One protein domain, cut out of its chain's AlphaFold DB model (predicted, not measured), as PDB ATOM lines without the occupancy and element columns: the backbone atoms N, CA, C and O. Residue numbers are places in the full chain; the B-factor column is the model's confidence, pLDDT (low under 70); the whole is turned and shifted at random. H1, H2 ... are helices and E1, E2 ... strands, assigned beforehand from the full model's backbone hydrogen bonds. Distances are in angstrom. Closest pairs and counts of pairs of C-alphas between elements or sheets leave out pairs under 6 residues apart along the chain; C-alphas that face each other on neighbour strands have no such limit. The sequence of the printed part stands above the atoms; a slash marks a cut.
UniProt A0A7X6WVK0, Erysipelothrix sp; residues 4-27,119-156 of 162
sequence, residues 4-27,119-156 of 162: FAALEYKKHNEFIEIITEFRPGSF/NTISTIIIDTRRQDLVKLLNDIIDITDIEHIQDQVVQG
ATOM      1  N   PHE A   4      26.104 -27.880  27.564       96.88
ATOM      2  CA  PHE A   4      25.439 -27.014  28.538       96.88
ATOM      3  C   PHE A   4      26.281 -26.847  29.812       96.88
ATOM      4  O   PHE A   4      26.623 -25.727  30.194       96.88
ATOM      5  N   ALA A   5      26.698 -27.954  30.433       96.56
ATOM      6  CA  ALA A   5      27.515 -27.909  31.640       96.56
ATOM      7  C   ALA A   5      28.904 -27.297  31.384       96.56
ATOM      8  O   ALA A   5      29.406 -26.551  32.222       96.56
ATOM      9  N   ALA A   6      29.514 -27.545  30.220       97.38
ATOM     10  CA  ALA A   6      30.769 -26.902  29.829       97.38
ATOM     11  C   ALA A   6      30.651 -25.370  29.761       97.38
ATOM     12  O   ALA A   6      31.527 -24.658  30.261       97.38
ATOM     13  N   LEU A   7      29.564 -24.859  29.181       96.56
ATOM     14  CA  LEU A   7      29.291 -23.425  29.112       96.56
ATOM     15  C   LEU A   7      29.052 -22.829  30.504       96.56
ATOM     16  O   LEU A   7      29.571 -21.750  30.789       96.56
ATOM     17  N   GLU A   8      28.342 -23.533  31.390       95.31
ATOM     18  CA  GLU A   8      28.195 -23.116  32.791       95.31
ATOM     19  C   GLU A   8      29.547 -23.054  33.517       95.31
ATOM     20  O   GLU A   8      29.862 -22.046  34.153       95.31
ATOM     21  N   TYR A   9      30.412 -24.061  33.361       94.88
ATOM     22  CA  TYR A   9      31.760 -24.023  33.935       94.88
ATOM     23  C   TYR A   9      32.578 -22.828  33.433       94.88
ATOM     24  O   TYR A   9      33.232 -22.149  34.230       94.88
ATOM     25  N   LYS A  10      32.511 -22.529  32.132       95.56
ATOM     26  CA  LYS A  10      33.218 -21.400  31.514       95.56
ATOM     27  C   LYS A  10      32.729 -20.039  32.025       95.56
ATOM     28  O   LYS A  10      33.540 -19.131  32.186       95.56
ATOM     29  N   LYS A  11      31.438 -19.891  32.356       95.06
ATOM     30  CA  LYS A  11      30.906 -18.660  32.985       95.06
ATOM     31  C   LYS A  11      31.551 -18.365  34.341       95.06
ATOM     32  O   LYS A  11      31.672 -17.201  34.715       95.06
ATOM     33  N   HIS A  12      31.958 -19.404  35.071       93.00
ATOM     34  CA  HIS A  12      32.525 -19.288  36.416       93.00
ATOM     35  C   HIS A  12      34.053 -19.414  36.466       93.00
ATOM     36  O   HIS A  12      34.652 -19.129  37.503       93.00
ATOM     37  N   ASN A  13      34.696 -19.827  35.372       95.00
ATOM     38  CA  ASN A  13      36.142 -19.993  35.295       95.00
ATOM     39  C   ASN A  13      36.655 -19.694  33.879       95.00
ATOM     40  O   ASN A  13      36.494 -20.500  32.965       95.00
ATOM     41  N   GLU A  14      37.345 -18.560  33.729       94.25
ATOM     42  CA  GLU A  14      37.905 -18.101  32.451       94.25
ATOM     43  C   GLU A  14      38.986 -19.026  31.873       94.25
ATOM     44  O   GLU A  14      39.286 -18.954  30.684       94.25
ATOM     45  N   PHE A  15      39.572 -19.909  32.690       95.50
ATOM     46  CA  PHE A  15      40.584 -20.850  32.221       95.50
ATOM     47  C   PHE A  15      39.989 -22.100  31.572       95.50
ATOM     48  O   PHE A  15      40.757 -22.883  31.020       95.50
ATOM     49  N   ILE A  16      38.671 -22.308  31.625       95.81
ATOM     50  CA  ILE A  16      38.010 -23.454  30.993       95.81
ATOM     51  C   ILE A  16      37.644 -23.108  29.550       95.81
ATOM     52  O   ILE A  16      36.883 -22.176  29.298       95.81
ATOM     53  N   GLU A  17      38.136 -23.912  28.609       94.94
ATOM     54  CA  GLU A  17      37.803 -23.805  27.187       94.94
ATOM     55  C   GLU A  17      37.244 -25.125  26.659       94.94
ATOM     56  O   GLU A  17      37.704 -26.201  27.048       94.94
ATOM     57  N   ILE A  18      36.265 -25.036  25.755       95.88
ATOM     58  CA  ILE A  18      35.770 -26.178  24.985       95.88
ATOM     59  C   ILE A  18      36.694 -26.340  23.779       95.88
ATOM     60  O   ILE A  18      36.775 -25.444  22.944       95.88
ATOM     61  N   ILE A  19      37.396 -27.469  23.682       94.44
ATOM     62  CA  ILE A  19      38.300 -27.750  22.550       94.44
ATOM     63  C   ILE A  19      37.676 -28.670  21.506       94.44
ATOM     64  O   ILE A  19      38.161 -28.764  20.382       94.44
ATOM     65  N   THR A  20      36.602 -29.366  21.866       95.00
ATOM     66  CA  THR A  20      35.885 -30.260  20.961       95.00
ATOM     67  C   THR A  20      34.415 -30.288  21.341       95.00
ATOM     68  O   THR A  20      34.080 -30.500  22.510       95.00
ATOM     69  N   GLU A  21      33.560 -30.106  20.340       96.12
ATOM     70  CA  GLU A  21      32.123 -30.361  20.398       96.12
ATOM     71  C   GLU A  21      31.818 -31.519  19.444       96.12
ATOM     72  O   GLU A  21      32.266 -31.503  18.297       96.12
ATOM     73  N   PHE A  22      31.090 -32.521  19.924       96.50
ATOM     74  CA  PHE A  22      30.613 -33.633  19.100       96.50
ATOM     75  C   PHE A  22      29.208 -33.336  18.547       96.50
ATOM     76  O   PHE A  22      28.596 -32.314  18.872       96.50
ATOM     77  N   ARG A  23      28.660 -34.225  17.718       95.31
ATOM     78  CA  ARG A  23      27.296 -34.092  17.182       95.31
ATOM     79  C   ARG A  23      26.212 -34.059  18.277       95.31
ATOM     80  O   ARG A  23      26.409 -34.624  19.358       95.31
ATOM     81  N   PRO A  24      25.032 -33.467  18.012       95.00
ATOM     82  CA  PRO A  24      23.852 -33.628  18.864       95.00
ATOM     83  C   PRO A  24      23.530 -35.102  19.134       95.00
ATOM     84  O   PRO A  24      23.688 -35.947  18.253       95.00
ATOM     85  N   GLY A  25      23.111 -35.412  20.361       93.94
ATOM     86  CA  GLY A  25      22.858 -36.788  20.802       93.94
ATOM     87  C   GLY A  25      24.107 -37.602  21.173       93.94
ATOM     88  O   GLY A  25      23.982 -38.751  21.586       93.94
ATOM     89  N   SER A  26      25.316 -37.041  21.053       96.00
ATOM     90  CA  SER A  26      26.566 -37.741  21.400       96.00
ATOM     91  C   SER A  26      26.767 -37.958  22.904       96.00
ATOM     92  O   SER A  26      27.539 -38.838  23.282       96.00
ATOM     93  N   PHE A  27      26.120 -37.165  23.766       95.81
ATOM     94  CA  PHE A  27      26.149 -37.351  25.221       95.81
ATOM     95  C   PHE A  27      25.030 -38.288  25.693       95.81
ATOM     96  O   PHE A  27      25.282 -39.212  26.461       95.81
ATOM     97  N   ASN A 119      22.452 -29.782  26.165       95.00
ATOM     98  CA  ASN A 119      22.463 -30.854  27.166       95.00
ATOM     99  C   ASN A 119      22.592 -32.274  26.568       95.00
ATOM    100  O   ASN A 119      22.665 -33.243  27.325       95.00
ATOM    101  N   THR A 120      22.595 -32.415  25.237       96.00
ATOM    102  CA  THR A 120      22.752 -33.693  24.502       96.00
ATOM    103  C   THR A 120      24.093 -33.798  23.771       96.00
ATOM    104  O   THR A 120      24.462 -34.870  23.293       96.00
ATOM    105  N   ILE A 121      24.835 -32.693  23.676       97.44
ATOM    106  CA  ILE A 121      26.113 -32.619  22.968       97.44
ATOM    107  C   ILE A 121      27.240 -32.932  23.945       97.44
ATOM    108  O   ILE A 121      27.391 -32.256  24.960       97.44
ATOM    109  N   SER A 122      28.058 -33.935  23.638       97.25
ATOM    110  CA  SER A 122      29.274 -34.204  24.395       97.25
ATOM    111  C   SER A 122      30.349 -33.179  24.035       97.25
ATOM    112  O   SER A 122      30.469 -32.743  22.889       97.25
ATOM    113  N   THR A 123      31.153 -32.796  25.022       97.38
ATOM    114  CA  THR A 123      32.289 -31.889  24.850       97.38
ATOM    115  C   THR A 123      33.512 -32.360  25.622       97.38
ATOM    116  O   THR A 123      33.406 -33.000  26.684       97.38
ATOM    117  N   ILE A 124      34.676 -31.980  25.096       95.81
ATOM    118  CA  ILE A 124      35.956 -32.037  25.799       95.81
ATOM    119  C   ILE A 124      36.316 -30.615  26.209       95.81
ATOM    120  O   ILE A 124      36.418 -29.715  25.372       95.81
ATOM    121  N   ILE A 125      36.515 -30.435  27.512       95.50
ATOM    122  CA  ILE A 125      36.962 -29.176  28.099       95.50
ATOM    123  C   ILE A 125      38.381 -29.313  28.631       95.50
ATOM    124  O   ILE A 125      38.786 -30.387  29.081       95.50
ATOM    125  N   ILE A 126      39.125 -28.215  28.611       95.62
ATOM    126  CA  ILE A 126      40.497 -28.174  29.108       95.62
ATOM    127  C   ILE A 126      40.755 -26.911  29.923       95.62
ATOM    128  O   ILE A 126      40.181 -25.853  29.674       95.62
ATOM    129  N   ASP A 127      41.673 -27.030  30.878       95.69
ATOM    130  CA  ASP A 127      42.315 -25.880  31.500       95.69
ATOM    131  C   ASP A 127      43.346 -25.283  30.532       95.69
ATOM    132  O   ASP A 127      44.406 -25.862  30.283       95.69
ATOM    133  N   THR A 128      43.052 -24.102  30.004       93.62
ATOM    134  CA  THR A 128      43.893 -23.359  29.052       93.62
ATOM    135  C   THR A 128      45.290 -23.044  29.580       93.62
ATOM    136  O   THR A 128      46.195 -22.761  28.793       93.62
ATOM    137  N   ARG A 129      45.546 -23.147  30.886       95.56
ATOM    138  CA  ARG A 129      46.900 -23.000  31.445       95.56
ATOM    139  C   ARG A 129      47.801 -24.193  31.095       95.56
ATOM    140  O   ARG A 129      49.020 -24.092  31.202       95.56
ATOM    141  N   ARG A 130      47.223 -25.306  30.630       95.12
ATOM    142  CA  ARG A 130      47.902 -26.535  30.187       95.12
ATOM    143  C   ARG A 130      48.077 -26.575  28.669       95.12
ATOM    144  O   ARG A 130      47.564 -27.455  27.986       95.12
ATOM    145  N   GLN A 131      48.811 -25.602  28.133       92.31
ATOM    146  CA  GLN A 131      49.040 -25.444  26.687       92.31
ATOM    147  C   GLN A 131      49.691 -26.672  26.022       92.31
ATOM    148  O   GLN A 131      49.478 -26.921  24.838       92.31
ATOM    149  N   ASP A 132      50.470 -27.445  26.783       94.81
ATOM    150  CA  ASP A 132      51.019 -28.745  26.387       94.81
ATOM    151  C   ASP A 132      49.911 -29.747  26.032       94.81
ATOM    152  O   ASP A 132      49.948 -30.364  24.968       94.81
ATOM    153  N   LEU A 133      48.896 -29.850  26.892       94.56
ATOM    154  CA  LEU A 133      47.759 -30.742  26.688       94.56
ATOM    155  C   LEU A 133      46.829 -30.237  25.587       94.56
ATOM    156  O   LEU A 133      46.322 -31.054  24.830       94.56
ATOM    157  N   VAL A 134      46.641 -28.919  25.458       91.75
ATOM    158  CA  VAL A 134      45.819 -28.343  24.377       91.75
ATOM    159  C   VAL A 134      46.355 -28.785  23.017       91.75
ATOM    160  O   VAL A 134      45.599 -29.273  22.184       91.75
ATOM    161  N   LYS A 135      47.670 -28.657  22.803       91.62
ATOM    162  CA  LYS A 135      48.311 -29.078  21.551       91.62
ATOM    163  C   LYS A 135      48.190 -30.581  21.328       91.62
ATOM    164  O   LYS A 135      47.752 -30.987  20.263       91.62
ATOM    165  N   LEU A 136      48.511 -31.383  22.346       94.88
ATOM    166  CA  LEU A 136      48.425 -32.840  22.248       94.88
ATOM    167  C   LEU A 136      47.012 -33.307  21.887       94.88
ATOM    168  O   LEU A 136      46.861 -34.138  21.003       94.88
ATOM    169  N   LEU A 137      45.985 -32.782  22.560       93.31
ATOM    170  CA  LEU A 137      44.596 -33.160  22.304       93.31
ATOM    171  C   LEU A 137      44.162 -32.764  20.889       93.31
ATOM    172  O   LEU A 137      43.556 -33.581  20.205       93.31
ATOM    173  N   ASN A 138      44.545 -31.574  20.421       89.19
ATOM    174  CA  ASN A 138      44.272 -31.151  19.044       89.19
ATOM    175  C   ASN A 138      44.960 -32.035  17.990       89.19
ATOM    176  O   ASN A 138      44.433 -32.167  16.891       89.19
ATOM    177  N   ASP A 139      46.112 -32.630  18.310       92.31
ATOM    178  CA  ASP A 139      46.845 -33.503  17.386       92.31
ATOM    179  C   ASP A 139      46.289 -34.942  17.346       92.31
ATOM    180  O   ASP A 139      46.468 -35.630  16.341       92.31
ATOM    181  N   ILE A 140      45.652 -35.425  18.425       94.25
ATOM    182  CA  ILE A 140      45.181 -36.823  18.538       94.25
ATOM    183  C   ILE A 140      43.671 -37.000  18.361       94.25
ATOM    184  O   ILE A 140      43.226 -38.117  18.096       94.25
ATOM    185  N   ILE A 141      42.873 -35.952  18.580       93.81
ATOM    186  CA  ILE A 141      41.414 -36.033  18.483       93.81
ATOM    187  C   ILE A 141      41.013 -35.898  17.018       93.81
ATOM    188  O   ILE A 141      41.076 -34.814  16.443       93.81
ATOM    189  N   ASP A 142      40.515 -36.991  16.450       95.38
ATOM    190  CA  ASP A 142      39.742 -36.965  15.214       95.38
ATOM    191  C   ASP A 142      38.260 -37.154  15.553       95.38
ATOM    192  O   ASP A 142      37.823 -38.226  15.975       95.38
ATOM    193  N   ILE A 143      37.486 -36.079  15.395       94.88
ATOM    194  CA  ILE A 143      36.048 -36.073  15.689       94.88
ATOM    195  C   ILE A 143      35.326 -37.105  14.823       94.88
ATOM    196  O   ILE A 143      34.467 -37.815  15.336       94.88
ATOM    197  N   THR A 144      35.692 -37.221  13.545       95.00
ATOM    198  CA  THR A 144      35.023 -38.107  12.583       95.00
ATOM    199  C   THR A 144      35.215 -39.565  12.975       95.00
ATOM    200  O   THR A 144      34.248 -40.330  12.999       95.00
ATOM    201  N   ASP A 145      36.442 -39.942  13.331       96.06
ATOM    202  CA  ASP A 145      36.760 -41.311  13.735       96.06
ATOM    203  C   ASP A 145      36.093 -41.676  15.067       96.06
ATOM    204  O   ASP A 145      35.504 -42.754  15.189       96.06
ATOM    205  N   ILE A 146      36.124 -40.779  16.059       95.88
ATOM    206  CA  ILE A 146      35.465 -40.996  17.359       95.88
ATOM    207  C   ILE A 146      33.961 -41.194  17.170       95.88
ATOM    208  O   ILE A 146      33.365 -42.118  17.726       95.88
ATOM    209  N   GLU A 147      33.349 -40.338  16.364       95.81
ATOM    210  CA  GLU A 147      31.927 -40.381  16.066       95.81
ATOM    211  C   GLU A 147      31.511 -41.648  15.316       95.81
ATOM    212  O   GLU A 147      30.443 -42.203  15.602       95.81
ATOM    213  N   HIS A 148      32.361 -42.123  14.404       96.62
ATOM    214  CA  HIS A 148      32.171 -43.388  13.705       96.62
ATOM    215  C   HIS A 148      32.261 -44.586  14.658       96.62
ATOM    216  O   HIS A 148      31.406 -45.473  14.619       96.62
ATOM    217  N   ILE A 149      33.256 -44.602  15.550       96.56
ATOM    218  CA  ILE A 149      33.400 -45.640  16.580       96.56
ATOM    219  C   ILE A 149      32.177 -45.650  17.503       96.56
ATOM    220  O   ILE A 149      31.637 -46.719  17.795       96.56
ATOM    221  N   GLN A 150      31.699 -44.474  17.925       95.19
ATOM    222  CA  GLN A 150      30.492 -44.361  18.746       95.19
ATOM    223  C   GLN A 150      29.281 -44.993  18.047       95.19
ATOM    224  O   GLN A 150      28.569 -45.779  18.673       95.19
ATOM    225  N   ASP A 151      29.076 -44.720  16.755       95.75
ATOM    226  CA  ASP A 151      27.985 -45.332  15.986       95.75
ATOM    227  C   ASP A 151      28.105 -46.855  15.930       95.75
ATOM    228  O   ASP A 151      27.117 -47.563  16.137       95.75
ATOM    229  N   GLN A 152      29.311 -47.380  15.699       97.88
ATOM    230  CA  GLN A 152      29.544 -48.825  15.672       97.88
ATOM    231  C   GLN A 152      29.243 -49.482  17.024       97.88
ATOM    232  O   GLN A 152      28.658 -50.568  17.056       97.88
ATOM    233  N   VAL A 153      29.599 -48.835  18.134       96.19
ATOM    234  CA  VAL A 153      29.287 -49.323  19.484       96.19
ATOM    235  C   VAL A 153      27.779 -49.310  19.738       96.19
ATOM    236  O   VAL A 153      27.222 -50.328  20.150       96.19
ATOM    237  N   VAL A 154      27.099 -48.197  19.452       92.25
ATOM    238  CA  VAL A 154      25.645 -48.052  19.665       92.25
ATOM    239  C   VAL A 154      24.853 -49.052  18.816       92.25
ATOM    240  O   VAL A 154      23.868 -49.619  19.284       92.25
ATOM    241  N   GLN A 155      25.302 -49.329  17.590       94.88
ATOM    242  CA  GLN A 155      24.692 -50.322  16.697       94.88
ATOM    243  C   GLN A 155      25.032 -51.779  17.070       94.88
ATOM    244  O   GLN A 155      24.537 -52.705  16.427       94.88
ATOM    245  N   GLY A 156      25.880 -52.006  18.081       95.56
ATOM    246  CA  GLY A 156      26.331 -53.342  18.488       95.56
ATOM    247  C   GLY A 156      27.309 -54.006  17.512       95.56
ATOM    248  O   GLY A 156      27.534 -55.212  17.596       95.56
TER     249      GLY A 156
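What this domain is: This is residues 4 to 27 and 119 to 156 of the 162 residues of a protein of Erysipelothrix sp (UniProt A0A7X6WVK0). A short ribbon of two antiparallel strands, E1 and E2, runs through the middle of a flat model, with helix H1 over one face of it and helix H2 over the other. After H2 the printed part turns into helix H3, which leads away from the ribbon. The printed part has 62 residues, with three named helices and two named strands in the order H1, E1, E2, H2, H3; the class is mixed, helices and strands. It is only just loose, close to compact, with a radius of gyration of the C-alphas of 13.1 A, and only just flat, with spans of 39 by 26 by 12 A.

How they stand to each other: H1, residues 4 to 12, comes closest to E1, residues 16 to 21, at the C-alphas of Lys 10 and Ile 16, 5.2 A apart. E1 and E2, residues 123 to 127, are antiparallel neighbours at 151 degrees; N 17 and O 126, 3.0 A, and N 126 and O 17, 2.9 A, are within hydrogen-bond range. The closest C-alphas of E2 and H2, residues 131 to 140, are those of Ile 126 and Val 134, 7.1 A. H3, residues 143 to 154, is apart from H1, H2 and E2; its closest C-alpha to E1 is that of Ile 143, 7.8 A from that of Thr 20. In H1, H2 and H3 every O i to N i+4 pair is within hydrogen-bond range.

Where its parts are: H1 begins at C-alpha 4 (25.439, -27.014, 28.538) and is 13.1 A long. E1 measures 14.0 A and E2 13.4 A, E2 beginning at C-alpha 123 (32.289, -31.889, 24.850). H2 is 14.5 A long; H3, 16.4 A, ends at C-alpha 154 (25.645, -48.052, 19.665).

The domain as a whole: The C-alphas farthest apart are those of Glu 14 and Gly 156, 39.6 A. Residues 28 to 118 are not printed, and C-alphas 27 and 119 are 7.7 A apart across this cut, which falls in the link from E1 to E2. The links H1 to E1, E2 to H2 and H2 to H3 are tight. The mean pLDDT of the printed part is 95.1, and no printed residue is under 70.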